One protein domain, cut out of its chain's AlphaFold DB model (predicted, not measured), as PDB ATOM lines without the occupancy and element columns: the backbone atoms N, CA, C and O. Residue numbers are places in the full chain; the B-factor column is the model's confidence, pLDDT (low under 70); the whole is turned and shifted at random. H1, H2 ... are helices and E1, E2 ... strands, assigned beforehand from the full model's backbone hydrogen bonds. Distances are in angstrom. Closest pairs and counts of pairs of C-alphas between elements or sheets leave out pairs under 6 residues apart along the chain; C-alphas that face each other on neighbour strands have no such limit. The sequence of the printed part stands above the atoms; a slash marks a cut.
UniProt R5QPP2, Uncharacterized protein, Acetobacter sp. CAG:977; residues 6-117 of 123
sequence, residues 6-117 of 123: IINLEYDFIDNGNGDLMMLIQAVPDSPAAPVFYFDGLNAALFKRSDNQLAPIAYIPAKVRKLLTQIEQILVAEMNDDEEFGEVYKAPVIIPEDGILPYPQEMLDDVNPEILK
ATOM      1  N   ILE A   6     -18.509  19.865 -14.430       86.44
ATOM      2  CA  ILE A   6     -17.862  18.876 -15.284       86.44
ATOM      3  C   ILE A   6     -18.854  17.843 -15.746       86.44
ATOM      4  O   ILE A   6     -19.386  17.069 -14.953       86.44
ATOM      5  N   ILE A   7     -19.031  17.820 -17.059       90.00
ATOM      6  CA  ILE A   7     -19.857  16.844 -17.737       90.00
ATOM      7  C   ILE A   7     -18.953  15.802 -18.390       90.00
ATOM      8  O   ILE A   7     -17.956  16.122 -19.042       90.00
ATOM      9  N   ASN A   8     -19.303  14.534 -18.201       88.19
ATOM     10  CA  ASN A   8     -18.694  13.442 -18.943       88.19
ATOM     11  C   ASN A   8     -19.490  13.263 -20.230       88.19
ATOM     12  O   ASN A   8     -20.690  13.005 -20.174       88.19
ATOM     13  N   LEU A   9     -18.822  13.415 -21.368       90.06
ATOM     14  CA  LEU A   9     -19.431  13.210 -22.673       90.06
ATOM     15  C   LEU A   9     -18.989  11.869 -23.241       90.06
ATOM     16  O   LEU A   9     -17.801  11.546 -23.238       90.06
ATOM     17  N   GLU A  10     -19.944  11.126 -23.784       90.06
ATOM     18  CA  GLU A  10     -19.640  10.178 -24.847       90.06
ATOM     19  C   GLU A  10     -19.416  10.986 -26.126       90.06
ATOM     20  O   GLU A  10     -20.228  11.850 -26.464       90.06
ATOM     21  N   TYR A  11     -18.285  10.755 -26.792       92.81
ATOM     22  CA  TYR A  11     -17.906  11.496 -27.987       92.81
ATOM     23  C   TYR A  11     -17.279  10.597 -29.046       92.81
ATOM     24  O   TYR A  11     -16.605   9.614 -28.731       92.81
ATOM     25  N   ASP A  12     -17.448  10.993 -30.304       93.19
ATOM     26  CA  ASP A  12     -16.722  10.427 -31.437       93.19
ATOM     27  C   ASP A  12     -16.302  11.530 -32.416       93.19
ATOM     28  O   ASP A  12     -16.902  12.605 -32.466       93.19
ATOM     29  N   PHE A  13     -15.262  11.268 -33.203       93.75
ATOM     30  CA  PHE A  13     -14.774  12.172 -34.235       93.75
ATOM     31  C   PHE A  13     -14.982  11.569 -35.615       93.75
ATOM     32  O   PHE A  13     -14.427  10.520 -35.946       93.75
ATOM     33  N   ILE A  14     -15.707  12.291 -36.460       90.50
ATOM     34  CA  ILE A  14     -16.024  11.868 -37.817       90.50
ATOM     35  C   ILE A  14     -15.480  12.894 -38.807       90.50
ATOM     36  O   ILE A  14     -15.601  14.103 -38.621       90.50
ATOM     37  N   ASP A  15     -14.871  12.399 -39.880       80.56
ATOM     38  CA  ASP A  15     -14.605  13.196 -41.075       80.56
ATOM     39  C   ASP A  15     -15.905  13.273 -41.881       80.56
ATOM     40  O   ASP A  15     -16.425  12.243 -42.319       80.56
ATOM     41  N   ASN A  16     -16.447  14.477 -42.070       70.38
ATOM     42  CA  ASN A  16     -17.718  14.660 -42.771       70.38
ATOM     43  C   ASN A  16     -17.632  14.406 -44.292       70.38
ATOM     44  O   ASN A  16     -18.601  14.652 -45.013       70.38
ATOM     45  N   GLY A  17     -16.481  13.954 -44.801       65.69
ATOM     46  CA  GLY A  17     -16.253  13.646 -46.213       65.69
ATOM     47  C   GLY A  17     -15.966  14.873 -47.079       65.69
ATOM     48  O   GLY A  17     -15.593  14.715 -48.241       65.69
ATOM     49  N   ASN A  18     -16.083  16.081 -46.517       68.38
ATOM     50  CA  ASN A  18     -15.701  17.348 -47.142       68.38
ATOM     51  C   ASN A  18     -14.396  17.915 -46.564       68.38
ATOM     52  O   ASN A  18     -13.970  18.998 -46.964       68.38
ATOM     53  N   GLY A  19     -13.748  17.181 -45.654       66.62
ATOM     54  CA  GLY A  19     -12.524  17.609 -44.985       66.62
ATOM     55  C   GLY A  19     -12.757  18.461 -43.737       66.62
ATOM     56  O   GLY A  19     -11.774  18.940 -43.171       66.62
ATOM     57  N   ASP A  20     -14.007  18.626 -43.283       79.12
ATOM     58  CA  ASP A  20     -14.273  19.226 -41.976       79.12
ATOM     59  C   ASP A  20     -14.371  18.131 -40.912       79.12
ATOM     60  O   ASP A  20     -15.062  17.119 -41.066       79.12
ATOM     61  N   LEU A  21     -13.698  18.374 -39.793       92.88
ATOM     62  CA  LEU A  21     -13.797  17.532 -38.615       92.88
ATOM     63  C   LEU A  21     -15.111  17.819 -37.879       92.88
ATOM     64  O   LEU A  21     -15.411  18.972 -37.553       92.88
ATOM     65  N   MET A  22     -15.859  16.760 -37.580       94.75
ATOM     66  CA  MET A  22     -17.040  16.799 -36.731       94.75
ATOM     67  C   MET A  22     -16.786  16.016 -35.441       94.75
ATOM     68  O   MET A  22     -16.247  14.913 -35.484       94.75
ATOM     69  N   MET A  23     -17.192  16.574 -34.306       95.44
ATOM     70  CA  MET A  23     -17.326  15.866 -33.039       95.44
ATOM     71  C   MET A  23     -18.807  15.571 -32.801       95.44
ATOM     72  O   MET A  23     -19.623  16.492 -32.752       95.44
ATOM     73  N   LEU A  24     -19.148  14.296 -32.666       94.25
ATOM     74  CA  LEU A  24     -20.454  13.865 -32.187       94.25
ATOM     75  C   LEU A  24     -20.416  13.768 -30.671       94.25
ATOM     76  O   LEU A  24     -19.442  13.245 -30.132       94.25
ATOM     77  N   ILE A  25     -21.462  14.246 -30.004       94.56
ATOM     78  CA  ILE A  25     -21.658  14.079 -28.562       94.56
ATOM     79  C   ILE A  25     -23.111  13.715 -28.262       94.56
ATOM     80  O   ILE A  25     -24.006  14.039 -29.045       94.56
ATOM     81  N   GLN A  26     -23.365  13.082 -27.116       91.50
ATOM     82  CA  GLN A  26     -24.734  12.980 -26.605       91.50
ATOM     83  C   GLN A  26     -25.271  14.379 -26.268       91.50
ATOM     84  O   GLN A  26     -24.532  15.234 -25.773       91.50
ATOM     85  N   ALA A  27     -26.556  14.609 -26.540       90.38
ATOM     86  CA  ALA A  27     -27.222  15.863 -26.226       90.38
ATOM     87  C   ALA A  27     -27.150  16.189 -24.731       90.38
ATOM     88  O   ALA A  27     -27.433  15.357 -23.867       90.38
ATOM     89  N   VAL A  28     -26.793  17.438 -24.444       89.75
ATOM     90  CA  VAL A  28     -26.672  17.963 -23.082       89.75
ATOM     91  C   VAL A  28     -27.819  18.946 -22.839       89.75
ATOM     92  O   VAL A  28     -28.175  19.688 -23.758       89.75
ATOM     93  N   PRO A  29     -28.405  19.002 -21.625       86.56
ATOM     94  CA  PRO A  29     -29.393  20.022 -21.293       86.56
ATOM     95  C   PRO A  29     -28.911  21.450 -21.588       86.56
ATOM     96  O   PRO A  29     -27.724  21.767 -21.452       86.56
ATOM     97  N   ASP A  30     -29.884  22.298 -21.932       88.00
ATOM     98  CA  ASP A  30     -29.728  23.697 -22.345       88.00
ATOM     99  C   ASP A  30     -28.977  23.883 -23.670       88.00
ATOM    100  O   ASP A  30     -28.244  23.011 -24.122       88.00
ATOM    101  N   SER A  31     -29.149  25.032 -24.324       90.88
ATOM    102  CA  SER A  31     -28.428  25.330 -25.569       90.88
ATOM    103  C   SER A  31     -26.947  25.646 -25.304       90.88
ATOM    104  O   SER A  31     -26.625  26.255 -24.277       90.88
ATOM    105  N   PRO A  32     -26.036  25.308 -26.235       94.12
ATOM    106  CA  PRO A  32     -24.632  25.707 -26.144       94.12
ATOM    107  C   PRO A  32     -24.502  27.238 -26.134       94.12
ATOM    108  O   PRO A  32     -25.267  27.950 -26.790       94.12
ATOM    109  N   ALA A  33     -23.506  27.765 -25.420       95.62
ATOM    110  CA  ALA A  33     -23.333  29.208 -25.259       95.62
ATOM    111  C   ALA A  33     -21.855  29.602 -25.354       95.62
ATOM    112  O   ALA A  33     -21.100  29.442 -24.404       95.62
ATOM    113  N   ALA A  34     -21.458  30.157 -26.504       95.88
ATOM    114  CA  ALA A  34     -20.063  30.478 -26.828       95.88
ATOM    115  C   ALA A  34     -19.108  29.273 -26.644       95.88
ATOM    116  O   ALA A  34     -18.157  29.351 -25.859       95.88
ATOM    117  N   PRO A  35     -19.362  28.156 -27.355       97.69
ATOM    118  CA  PRO A  35     -18.567  26.950 -27.207       97.69
ATOM    119  C   PRO A  35     -17.141  27.154 -27.728       97.69
ATOM    120  O   PRO A  35     -16.938  27.860 -28.713       97.69
ATOM    121  N   VAL A  36     -16.160  26.514 -27.094       98.06
ATOM    122  CA  VAL A  36     -14.740  26.536 -27.471       98.06
ATOM    123  C   VAL A  36     -14.133  25.156 -27.253       98.06
ATOM    124  O   VAL A  36     -14.354  24.527 -26.220       98.06
ATOM    125  N   PHE A  37     -13.333  24.697 -28.208       97.81
ATOM    126  CA  PHE A  37     -12.589  23.450 -28.121       97.81
ATOM    127  C   PHE A  37     -11.103  23.755 -27.897       97.81
ATOM    128  O   PHE A  37     -10.382  24.111 -28.830       97.81
ATOM    129  N   TYR A  38     -10.636  23.652 -26.653       97.50
ATOM    130  CA  TYR A  38      -9.221  23.829 -26.332       97.50
ATOM    131  C   TYR A  38      -8.476  22.525 -26.588       97.50
ATOM    132  O   TYR A  38      -8.793  21.527 -25.954       97.50
ATOM    133  N   PHE A  39      -7.491  22.526 -27.478       95.94
ATOM    134  CA  PHE A  39      -6.665  21.361 -27.789       95.94
ATOM    135  C   PHE A  39      -5.240  21.593 -27.286       95.94
ATOM    136  O   PHE A  39      -4.645  22.624 -27.581       95.94
ATOM    137  N   ASP A  40      -4.674  20.638 -26.551       92.56
ATOM    138  CA  ASP A  40      -3.317  20.747 -25.993       92.56
ATOM    139  C   ASP A  40      -2.200  20.631 -27.051       92.56
ATOM    140  O   ASP A  40      -1.023  20.825 -26.754       92.56
ATOM    141  N   GLY A  41      -2.555  20.301 -28.297       90.94
ATOM    142  CA  GLY A  41      -1.608  20.046 -29.381       90.94
ATOM    143  C   GLY A  41      -1.034  18.623 -29.395       90.94
ATOM    144  O   GLY A  41      -0.291  18.280 -30.317       90.94
ATOM    145  N   LEU A  42      -1.387  17.778 -28.420       90.19
ATOM    146  CA  LEU A  42      -0.787  16.472 -28.164       90.19
ATOM    147  C   LEU A  42      -1.783  15.320 -28.166       90.19
ATOM    148  O   LEU A  42      -1.614  14.418 -28.983       90.19
ATOM    149  N   ASN A  43      -2.762  15.259 -27.266       88.94
ATOM    150  CA  ASN A  43      -3.743  14.165 -27.242       88.94
ATOM    151  C   ASN A  43      -5.003  14.418 -26.409       88.94
ATOM    152  O   ASN A  43      -5.898  13.571 -26.465       88.94
ATOM    153  N   ALA A  44      -5.077  15.528 -25.683       90.06
ATOM    154  CA  ALA A  44      -6.212  15.864 -24.848       90.06
ATOM    155  C   ALA A  44      -6.835  17.194 -25.275       90.06
ATOM    156  O   ALA A  44      -6.204  18.073 -25.864       90.06
ATOM    157  N   ALA A  45      -8.109  17.353 -24.951       95.06
ATOM    158  CA  ALA A  45      -8.792  18.621 -25.106       95.06
ATOM    159  C   ALA A  45      -9.692  18.919 -23.914       95.06
ATOM    160  O   ALA A  45     -10.045  18.045 -23.124       95.06
ATOM    161  N   LEU A  46     -10.071  20.184 -23.811       95.62
ATOM    162  CA  LEU A  46     -11.149  20.647 -22.963       95.62
ATOM    163  C   LEU A  46     -12.203  21.276 -23.865       95.62
ATOM    164  O   LEU A  46     -11.967  22.315 -24.484       95.62
ATOM    165  N   PHE A  47     -13.373  20.655 -23.932       96.94
ATOM    166  CA  PHE A  47     -14.510  21.236 -24.616       96.94
ATOM    167  C   PHE A  47     -15.318  22.079 -23.634       96.94
ATOM    168  O   PHE A  47     -15.974  21.572 -22.728       96.94
ATOM    169  N   LYS A  48     -15.260  23.396 -23.805       96.25
ATOM    170  CA  LYS A  48     -16.133  24.336 -23.117       96.25
ATOM    171  C   LYS A  48     -17.400  24.472 -23.947       96.25
ATOM    172  O   LYS A  48     -17.366  25.137 -24.975       96.25
ATOM    173  N   ARG A  49     -18.504  23.863 -23.524       95.50
ATOM    174  CA  ARG A  49     -19.802  24.010 -24.205       95.50
ATOM    175  C   ARG A  49     -20.462  25.350 -23.866       95.50
ATOM    176  O   ARG A  49     -21.080  25.988 -24.721       95.50
ATOM    177  N   SER A  50     -20.281  25.781 -22.622       94.50
ATOM    178  CA  SER A  50     -20.712  27.070 -22.082       94.50
ATOM    179  C   SER A  50     -19.808  27.499 -20.921       94.50
ATOM    180  O   SER A  50     -18.937  26.747 -20.488       94.50
ATOM    181  N   ASP A  51     -20.002  28.706 -20.380       90.00
ATOM    182  CA  ASP A  51     -19.266  29.177 -19.189       90.00
ATOM    183  C   ASP A  51     -19.440  28.272 -17.956       90.00
ATOM    184  O   ASP A  51     -18.595  28.288 -17.061       90.00
ATOM    185  N   ASN A  52     -20.513  27.481 -17.908       89.25
ATOM    186  CA  ASN A  52     -20.849  26.590 -16.802       89.25
ATOM    187  C   ASN A  52     -20.773  25.094 -17.145       89.25
ATOM    188  O   ASN A  52     -21.044  24.295 -16.258       89.25
ATOM    189  N   GLN A  53     -20.425  24.705 -18.374       92.19
ATOM    190  CA  GLN A  53     -20.336  23.301 -18.791       92.19
ATOM    191  C   GLN A  53     -18.997  23.046 -19.482       92.19
ATOM    192  O   GLN A  53     -18.744  23.534 -20.591       92.19
ATOM    193  N   LEU A  54     -18.144  22.260 -18.828       93.38
ATOM    194  CA  LEU A  54     -16.832  21.872 -19.331       93.38
ATOM    195  C   LEU A  54     -16.746  20.346 -19.435       93.38
ATOM    196  O   LEU A  54     -17.141  19.627 -18.522       93.38
ATOM    197  N   ALA A  55     -16.198  19.858 -20.540       93.69
ATOM    198  CA  ALA A  55     -16.052  18.440 -20.827       93.69
ATOM    199  C   ALA A  55     -14.583  18.108 -21.138       93.69
ATOM    200  O   ALA A  55     -14.066  18.514 -22.186       93.69
ATOM    201  N   PRO A  56     -13.881  17.388 -20.247       92.81
ATOM    202  CA  PRO A  56     -12.569  16.830 -20.541       92.81
ATOM    203  C   PRO A  56     -12.662  15.783 -21.659       92.81
ATOM    204  O   PRO A  56     -13.411  14.814 -21.562       92.81
ATOM    205  N   ILE A  57     -11.851  15.941 -22.699       93.31
ATOM    206  CA  ILE A  57     -11.708  14.987 -23.801       93.31
ATOM    207  C   ILE A  57     -10.358  14.299 -23.622       93.31
ATOM    208  O   ILE A  57      -9.314  14.810 -24.024       93.31
ATOM    209  N   ALA A  58     -10.378  13.151 -22.946       82.12
ATOM    210  CA  ALA A  58      -9.165  12.480 -22.476       82.12
ATOM    211  C   ALA A  58      -8.335  11.809 -23.586       82.12
ATOM    212  O   ALA A  58      -7.174  11.470 -23.356       82.12
ATOM    213  N   TYR A  59      -8.915  11.568 -24.764       86.44
ATOM    214  CA  TYR A  59      -8.211  10.910 -25.857       86.44
ATOM    215  C   TYR A  59      -8.661  11.424 -27.221       86.44
ATOM    216  O   TYR A  59      -9.835  11.357 -27.583       86.44
ATOM    217  N   ILE A  60      -7.690  11.862 -28.018       90.94
ATOM    218  CA  ILE A  60      -7.898  12.276 -29.403       90.94
ATOM    219  C   ILE A  60      -7.114  11.342 -30.336       90.94
ATOM    220  O   ILE A  60      -5.880  11.278 -30.255       90.94
ATOM    221  N   PRO A  61      -7.783  10.641 -31.274       90.69
ATOM    222  CA  PRO A  61      -7.117   9.742 -32.211       90.69
ATOM    223  C   PRO A  61      -6.047  10.439 -33.060       90.69
ATOM    224  O   PRO A  61      -6.214  11.573 -33.504       90.69
ATOM    225  N   ALA A  62      -4.972   9.720 -33.400       89.00
ATOM    226  CA  ALA A  62      -3.824  10.282 -34.120       89.00
ATOM    227  C   ALA A  62      -4.165  11.052 -35.406       89.00
ATOM    228  O   ALA A  62      -3.572  12.095 -35.677       89.00
ATOM    229  N   LYS A  63      -5.137  10.558 -36.180       88.00
ATOM    230  CA  LYS A  63      -5.598  11.216 -37.411       88.00
ATOM    231  C   LYS A  63      -6.327  12.533 -37.126       88.00
ATOM    232  O   LYS A  63      -6.115  13.499 -37.847       88.00
ATOM    233  N   VAL A  64      -7.120  12.571 -36.057       92.38
ATOM    234  CA  VAL A  64      -7.902  13.740 -35.630       92.38
ATOM    235  C   VAL A  64      -6.983  14.851 -35.133       92.38
ATOM    236  O   VAL A  64      -7.143  15.999 -35.532       92.38
ATOM    237  N   ARG A  65      -5.950  14.505 -34.355       92.25
ATOM    238  CA  ARG A  65      -4.943  15.464 -33.864       92.25
ATOM    239  C   ARG A  65      -4.335  16.306 -34.979       92.25
ATOM    240  O   ARG A  65      -4.208  17.515 -34.849       92.25
ATOM    241  N   LYS A  66      -3.981  15.660 -36.093       88.81
ATOM    242  CA  LYS A  66      -3.411  16.344 -37.258       88.81
ATOM    243  C   LYS A  66      -4.400  17.322 -37.896       88.81
ATOM    244  O   LYS A  66      -3.972  18.358 -38.376       88.81
ATOM    245  N   LEU A  67      -5.689  16.989 -37.923       90.50
ATOM    246  CA  LEU A  67      -6.717  17.878 -38.465       90.50
ATOM    247  C   LEU A  67      -6.962  19.069 -37.535       90.50
ATOM    248  O   LEU A  67      -7.041  20.197 -38.005       90.50
ATOM    249  N   LEU A  68      -6.993  18.842 -36.218       92.94
ATOM    250  CA  LEU A  68      -7.185  19.898 -35.218       92.94
ATOM    251  C   LEU A  68      -6.114  20.997 -35.276       92.94
ATOM    252  O   LEU A  68      -6.416  22.140 -34.962       92.94
ATOM    253  N   THR A  69      -4.886  20.697 -35.712       90.81
ATOM    254  CA  THR A  69      -3.843  21.726 -35.897       90.81
ATOM    255  C   THR A  69      -3.982  22.528 -37.193       90.81
ATOM    256  O   THR A  69      -3.224  23.470 -37.414       90.81
ATOM    257  N   GLN A  70      -4.912  22.147 -38.070       91.12
ATOM    258  CA  GLN A  70      -5.090  22.725 -39.405       91.12
ATOM    259  C   GLN A  70      -6.413  23.476 -39.568       91.12
ATOM    260  O   GLN A  70      -6.569  24.210 -40.544       91.12
ATOM    261  N   ILE A  71      -7.358  23.292 -38.646       91.81
ATOM    262  CA  ILE A  71      -8.690  23.894 -38.696       91.81
ATOM    263  C   ILE A  71      -8.838  24.968 -37.620       91.81
ATOM    264  O   ILE A  71      -8.328  24.836 -36.512       91.81
ATOM    265  N   GLU A  72      -9.588  26.021 -37.931       95.12
ATOM    266  CA  GLU A  72      -9.916  27.076 -36.963       95.12
ATOM    267  C   GLU A  72     -11.150  26.727 -36.122       95.12
ATOM    268  O   GLU A  72     -11.401  27.338 -35.084       95.12
ATOM    269  N   GLN A  73     -11.973  25.791 -36.602       95.75
ATOM    270  CA  GLN A  73     -13.287  25.481 -36.049       95.75
ATOM    271  C   GLN A  73     -13.576  23.993 -36.225       95.75
ATOM    272  O   GLN A  73     -13.312  23.439 -37.291       95.75
ATOM    273  N   ILE A  74     -14.175  23.377 -35.211       95.44
ATOM    274  CA  ILE A  74     -14.738  22.030 -35.276       95.44
ATOM    275  C   ILE A  74     -16.265  22.125 -35.335       95.44
ATOM    276  O   ILE A  74     -16.867  22.989 -34.691       95.44
ATOM    277  N   LEU A  75     -16.894  21.262 -36.129       95.62
ATOM    278  CA  LEU A  75     -18.346  21.110 -36.127       95.62
ATOM    279  C   LEU A  75     -18.735  20.188 -34.970       95.62
ATOM    280  O   LEU A  75     -18.175  19.110 -34.834       95.62
ATOM    281  N   VAL A  76     -19.684  20.591 -34.142       95.56
ATOM    282  CA  VAL A  76     -20.220  19.772 -33.055       95.56
ATOM    283  C   VAL A  76     -21.661  19.438 -33.391       95.56
ATOM    284  O   VAL A  76     -22.427  20.329 -33.764       95.56
ATOM    285  N   ALA A  77     -22.009  18.161 -33.294       93.81
ATOM    286  CA  ALA A  77     -23.366  17.674 -33.471       93.81
ATOM    287  C   ALA A  77     -23.788  16.895 -32.224       93.81
ATOM    288  O   ALA A  77     -23.135  15.933 -31.823       93.81
ATOM    289  N   GLU A  78     -24.883  17.340 -31.619       93.94
ATOM    290  CA  GLU A  78     -25.483  16.717 -30.446       93.94
ATOM    291  C   GLU A  78     -26.569  15.739 -30.885       93.94
ATOM    292  O   GLU A  78     -27.525  16.134 -31.555       93.94
ATOM    293  N   MET A  79     -26.424  14.466 -30.523       90.12
ATOM    294  CA  MET A  79     -27.401  13.420 -30.827       90.12
ATOM    295  C   MET A  79     -28.294  13.182 -29.615       90.12
ATOM    296  O   MET A  79     -27.799  12.976 -28.504       90.12
ATOM    297  N   ASN A  80     -29.608  13.238 -29.817       83.06
ATOM    298  CA  ASN A  80     -30.562  12.876 -28.774       83.06
ATOM    299  C   ASN A  80     -30.682  11.345 -28.643       83.06
ATOM    300  O   ASN A  80     -30.109  10.592 -29.430       83.06
ATOM    301  N   ASP A  81     -31.440  10.888 -27.645       78.00
ATOM    302  CA  ASP A  81     -31.628   9.455 -27.367       78.00
ATOM    303  C   ASP A  81     -32.318   8.693 -28.519       78.00
ATOM    304  O   ASP A  81     -32.218   7.469 -28.592       78.00
ATOM    305  N   ASP A  82     -32.981   9.410 -29.431       79.75
ATOM    306  CA  ASP A  82     -33.627   8.866 -30.630       79.75
ATOM    307  C   ASP A  82     -32.695   8.882 -31.868       79.75
ATOM    308  O   ASP A  82     -33.150   8.668 -32.991       79.75
ATOM    309  N   GLU A  83     -31.390   9.131 -31.680       68.81
ATOM    310  CA  GLU A  83     -30.366   9.265 -32.732       68.81
ATOM    311  C   GLU A  83     -30.647  10.384 -33.761       68.81
ATOM    312  O   GLU A  83     -30.030  10.443 -34.828       68.81
ATOM    313  N   GLU A  84     -31.548  11.316 -33.444       76.12
ATOM    314  CA  GLU A  84     -31.784  12.509 -34.248       76.12
ATOM    315  C   GLU A  84     -30.805  13.626 -33.857       76.12
ATOM    316  O   GLU A  84     -30.412  13.789 -32.695       76.12
ATOM    317  N   PHE A  85     -30.415  14.437 -34.844       73.44
ATOM    318  CA  PHE A  85     -29.615  15.631 -34.594       73.44
ATOM    319  C   PHE A  85     -30.444  16.654 -33.813       73.44
ATOM    320  O   PHE A  85     -31.440  17.170 -34.320       73.44
ATOM    321  N   GLY A  86     -30.005  16.958 -32.594       81.19
ATOM    322  CA  GLY A  86     -30.469  18.101 -31.825       81.19
ATOM    323  C   GLY A  86     -29.775  19.372 -32.307       81.19
ATOM    324  O   GLY A  86     -30.077  19.907 -33.373       81.19
ATOM    325  N   GLU A  87     -28.823  19.858 -31.517       89.06
ATOM    326  CA  GLU A  87     -28.057  21.064 -31.832       89.06
ATOM    327  C   GLU A  87     -26.852  20.744 -32.728       89.06
ATOM    328  O   GLU A  87     -26.111  19.789 -32.491       89.06
ATOM    329  N   VAL A  88     -26.622  21.577 -33.747       92.75
ATOM    330  CA  VAL A  88     -25.440  21.496 -34.619       92.75
ATOM    331  C   VAL A  88     -24.807  22.875 -34.736       92.75
ATOM    332  O   VAL A  88     -25.438  23.826 -35.201       92.75
ATOM    333  N   TYR A  89     -23.551  23.004 -34.321       95.06
ATOM    334  CA  TYR A  89     -22.886  24.301 -34.196       95.06
ATOM    335  C   TYR A  89     -21.376  24.197 -34.378       95.06
ATOM    336  O   TYR A  89     -20.792  23.121 -34.343       95.06
ATOM    337  N   LYS A  90     -20.719  25.340 -34.588       95.94
ATOM    338  CA  LYS A  90     -19.259  25.409 -34.713       95.94
ATOM    339  C   LYS A  90     -18.640  25.893 -33.411       95.94
ATOM    340  O   LYS A  90     -19.110  26.876 -32.841       95.94
ATOM    341  N   ALA A  91     -17.564  25.241 -32.988       97.50
ATOM    342  CA  ALA A  91     -16.734  25.671 -31.869       97.50
ATOM    343  C   ALA A  91     -15.336  26.043 -32.392       97.50
ATOM    344  O   ALA A  91     -14.749  25.250 -33.133       97.50
ATOM    345  N   PRO A  92     -14.777  27.215 -32.042       98.06
ATOM    346  CA  PRO A  92     -13.394  27.538 -32.359       98.06
ATOM    347  C   PRO A  92     -12.441  26.527 -31.726       98.06
ATOM    348  O   PRO A  92     -12.637  26.130 -30.574       98.06
ATOM    349  N   VAL A  93     -11.402  26.153 -32.465       97.44
ATOM    350  CA  VAL A  93     -10.297  25.349 -31.946       97.44
ATOM    351  C   VAL A  93      -9.200  26.297 -31.483       97.44
ATOM    352  O   VAL A  93      -8.695  27.103 -32.263       97.44
ATOM    353  N   ILE A  94      -8.844  26.219 -30.203       97.38
ATOM    354  CA  ILE A  94      -7.784  27.037 -29.608       97.38
ATOM    355  C   ILE A  94      -6.697  26.113 -29.080       97.38
ATOM    356  O   ILE A  94      -6.971  25.234 -28.269       97.38
ATOM    357  N   ILE A  95      -5.460  26.347 -29.511       94.88
ATOM    358  CA  ILE A  95      -4.275  25.709 -28.937       94.88
ATOM    359  C   ILE A  95      -3.623  26.730 -27.996       94.88
ATOM    360  O   ILE A  95      -3.158  27.763 -28.487       94.88
ATOM    361  N   PRO A  96      -3.634  26.508 -26.669       91.56
ATOM    362  CA  PRO A  96      -2.977  27.403 -25.716       91.56
ATOM    363  C   PRO A  96      -1.479  27.539 -26.014       91.56
ATOM    364  O   PRO A  96      -0.831  26.562 -26.388       91.56
ATOM    365  N   GLU A  97      -0.911  28.735 -25.834       87.81
ATOM    366  CA  GLU A  97       0.506  29.002 -26.153       87.81
ATOM    367  C   GLU A  97       1.482  28.139 -25.338       87.81
ATOM    368  O   GLU A  97       2.560  27.791 -25.821       87.81
ATOM    369  N   ASP A  98       1.106  27.784 -24.111       86.56
ATOM    370  CA  ASP A  98       1.868  26.934 -23.194       86.56
ATOM    371  C   ASP A  98       1.452  25.453 -23.247       86.56
ATOM    372  O   ASP A  98       2.032  24.627 -22.541       86.56
ATOM    373  N   GLY A  99       0.467  25.107 -24.085       80.56
ATOM    374  CA  GLY A  99      -0.121  23.768 -24.163       80.56
ATOM    375  C   GLY A  99      -0.958  23.377 -22.940       80.56
ATOM    376  O   GLY A  99      -1.345  22.215 -22.818       80.56
ATOM    377  N   ILE A 100      -1.248  24.309 -22.026       85.25
ATOM    378  CA  ILE A 100      -1.986  24.027 -20.793       85.25
ATOM    379  C   ILE A 100      -3.478  24.269 -21.025       85.25
ATOM    380  O   ILE A 100      -3.924  25.378 -21.320       85.25
ATOM    381  N   LEU A 101      -4.281  23.213 -20.866       89.19
ATOM    382  CA  LEU A 101      -5.737  23.316 -20.967       89.19
ATOM    383  C   LEU A 101      -6.304  24.166 -19.813       89.19
ATOM    384  O   LEU A 101      -5.928  23.949 -18.657       89.19
ATOM    385  N   PRO A 102      -7.235  25.099 -20.088       89.44
ATOM    386  CA  PRO A 102      -7.711  26.075 -19.110       89.44
ATOM    387  C   PRO A 102      -8.782  25.488 -18.179       89.44
ATOM    388  O   PRO A 102      -9.935  25.922 -18.170       89.44
ATOM    389  N   TYR A 103      -8.407  24.486 -17.386       82.44
ATOM    390  CA  TYR A 103      -9.261  23.976 -16.319       82.44
ATOM    391  C   TYR A 103      -9.424  25.032 -15.211       82.44
ATOM    392  O   TYR A 103      -8.433  25.643 -14.801       82.44
ATOM    393  N   PRO A 104     -10.644  25.253 -14.688       77.81
ATOM    394  CA  PRO A 104     -10.850  26.001 -13.454       77.81
ATOM    395  C   PRO A 104      -9.937  25.499 -12.331       77.81
ATOM    396  O   PRO A 104      -9.794  24.294 -12.137       77.81
ATOM    397  N   GLN A 105      -9.348  26.421 -11.564       69.25
ATOM    398  CA  GLN A 105      -8.400  26.084 -10.493       69.25
ATOM    399  C   GLN A 105      -8.998  25.111  -9.466       69.25
ATOM    400  O   GLN A 105      -8.329  24.168  -9.066       69.25
ATOM    401  N   GLU A 106     -10.274  25.301  -9.119       66.31
ATOM    402  CA  GLU A 106     -11.036  24.440  -8.201       66.31
ATOM    403  C   GLU A 106     -11.076  22.977  -8.666       66.31
ATOM    404  O   GLU A 106     -11.189  22.069  -7.853       66.31
ATOM    405  N   MET A 107     -10.936  22.731  -9.969       65.06
ATOM    406  CA  MET A 107     -10.875  21.380 -10.504       65.06
ATOM    407  C   MET A 107      -9.482  20.776 -10.477       65.06
ATOM    408  O   MET A 107      -9.361  19.567 -10.350       65.06
ATOM    409  N   LEU A 108      -8.423  21.570 -10.618       64.00
ATOM    410  CA  LEU A 108      -7.058  21.041 -10.522       64.00
ATOM    411  C   LEU A 108      -6.775  20.474  -9.123       64.00
ATOM    412  O   LEU A 108      -5.918  19.604  -8.983       64.00
ATOM    413  N   ASP A 109      -7.527  20.932  -8.122       59.72
ATOM    414  CA  ASP A 109      -7.446  20.453  -6.745       59.72
ATOM    415  C   ASP A 109      -8.159  19.091  -6.546       59.72
ATOM    416  O   ASP A 109      -7.733  18.306  -5.696       59.72
ATOM    417  N   ASP A 110      -9.174  18.772  -7.366       51.00
ATOM    418  CA  ASP A 110      -9.987  17.538  -7.296       51.00
ATOM    419  C   ASP A 110      -9.676  16.512  -8.413       51.00
ATOM    420  O   ASP A 110     -10.033  15.332  -8.316       51.00
ATOM    421  N   VAL A 111      -9.006  16.925  -9.494       50.53
ATOM    422  CA  VAL A 111      -8.659  16.064 -10.634       50.53
ATOM    423  C   VAL A 111      -7.411  15.247 -10.303       50.53
ATOM    424  O   VAL A 111      -6.327  15.778 -10.070       50.53
ATOM    425  N   ASN A 112      -7.549  13.917 -10.338       52.31
ATOM    426  CA  ASN A 112      -6.420  12.994 -10.236       52.31
ATOM    427  C   ASN A 112      -5.335  13.378 -11.272       52.31
ATOM    428  O   ASN A 112      -5.635  13.367 -12.470       52.31
ATOM    429  N   PRO A 113      -4.079  13.651 -10.856       54.91
ATOM    430  CA  PRO A 113      -2.983  14.031 -11.753       54.91
ATOM    431  C   PRO A 113      -2.749  13.059 -12.916       54.91
ATOM    432  O   PRO A 113      -2.175  13.442 -13.929       54.91
ATOM    433  N   GLU A 114      -3.181  11.805 -12.786       47.94
ATOM    434  CA  GLU A 114      -3.111  10.786 -13.839       47.94
ATOM    435  C   GLU A 114      -4.002  11.119 -15.054       47.94
ATOM    436  O   GLU A 114      -3.630  10.824 -16.187       47.94
ATOM    437  N   ILE A 115      -5.142  11.798 -14.857       48.84
ATOM    438  CA  ILE A 115      -6.026  12.233 -15.959       48.84
ATOM    439  C   ILE A 115      -5.328  13.298 -16.817       48.84
ATOM    440  O   ILE A 115      -5.487  13.309 -18.034       48.84
ATOM    441  N   LEU A 116      -4.483  14.128 -16.199       51.06
ATOM    442  CA  LEU A 116      -3.654  15.123 -16.885       51.06
ATOM    443  C   LEU A 116      -2.421  14.502 -17.576       51.06
ATOM    444  O   LEU A 116      -1.796  15.161 -18.399       51.06
ATOM    445  N   LYS A 117      -2.055  13.250 -17.254       48.16
ATOM    446  CA  LYS A 117      -0.824  12.577 -17.721       48.16
ATOM    447  C   LYS A 117      -1.032  11.471 -18.755       48.16
ATOM    448  O   LYS A 117      -0.059  11.025 -19.362       48.16
TER     449      LYS A 117
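What this domain is: This is residues 6 to 117 of the 123 residues of an uncharacterized protein of Acetobacter sp. CAG:977 (UniProt R5QPP2). One curled sheet of seven strands is folded back on itself like an incompletely closed barrel: E1, E2 and E6 form one wall, E3, E4 and E5 the facing wall, and the long strand E7 is the hinge between them. The short helix H1 packs at one end of the fold, while the small helix H2 and the last residues lie beyond the E3 E4 E5 wall, away from the sheet. The printed part has 112 residues, with E1 E2 E3 E4 E5 H1 E6 E7 H2 along the chain; the sheet's order is E1 E2 E6 E7 E3 E4 E5, mixed. The class is mixed, helices and strands, with 54 of the 112 residues in named elements, under half. The whole is compact, with a radius of gyration of the C-alphas of 13.6 A and spans of 37 by 30 by 22 A.

How they stand to each other: The strongly twisted sheet begins at edge strand E1, residues 11 to 15, which forms a hairpin with E2, residues 21 to 26; N 14 and O 22 are 2.8 A apart. E6, residues 73 to 79, is parallel to E2 at 31 degrees, with N 23 and O 75 2.8 A apart. E7, residues 85 to 94, forms a hairpin with E6, with N 76 and O 89 2.8 A apart. Its pairing is staggered: residues 85 to 92 pair with E6, and residues 93 to 94 with E3, residues 36 to 39, parallel at 53 degrees, with N 94 and O 37 2.9 A apart. E3, E4, residues 45 to 50, and edge strand E5, residues 53 to 57, make a meander, each strand the antiparallel neighbour of the one before; N 38 and O 46 are 2.9 A apart, N 47 and O 55 2.8 A. E1 and E5 are only just apart, their closest C-alphas 8.3 A from each other. H1, residues 62 to 68, is on the sheet at a height of 7.8 A; the closest C-alphas of H1 and E2 are those of Leu 67 and Leu 21, 7.1 A apart. In H1, 1 of 3 O i to N i+4 pairs and 2 of 4 O i to N i+3 pairs are within hydrogen-bond range. H2, residues 105 to 108, is too short for an O i to N i+4 pair and is not on the sheet.

Where its parts are: E1 begins at C-alpha 11, (-17.906, 11.496, -27.987). E7 is the longest strand, 25.1 A from C-alpha 85 at (-29.615, 15.631, -34.594) to C-alpha 94 at (-7.784, 27.037, -29.608). E6 measures 19.3 A, E2 16.9 A and E4 14.9 A.

The domain as a whole: The two C-alphas farthest apart, those of Asn 18 and Asp 109, are 41.3 A from each other. The printed part has no cut and no long link. The mean pLDDT of the printed part is 85.8; it is under 70 at residues 17 to 19, residue 83 and residues 105 to 117.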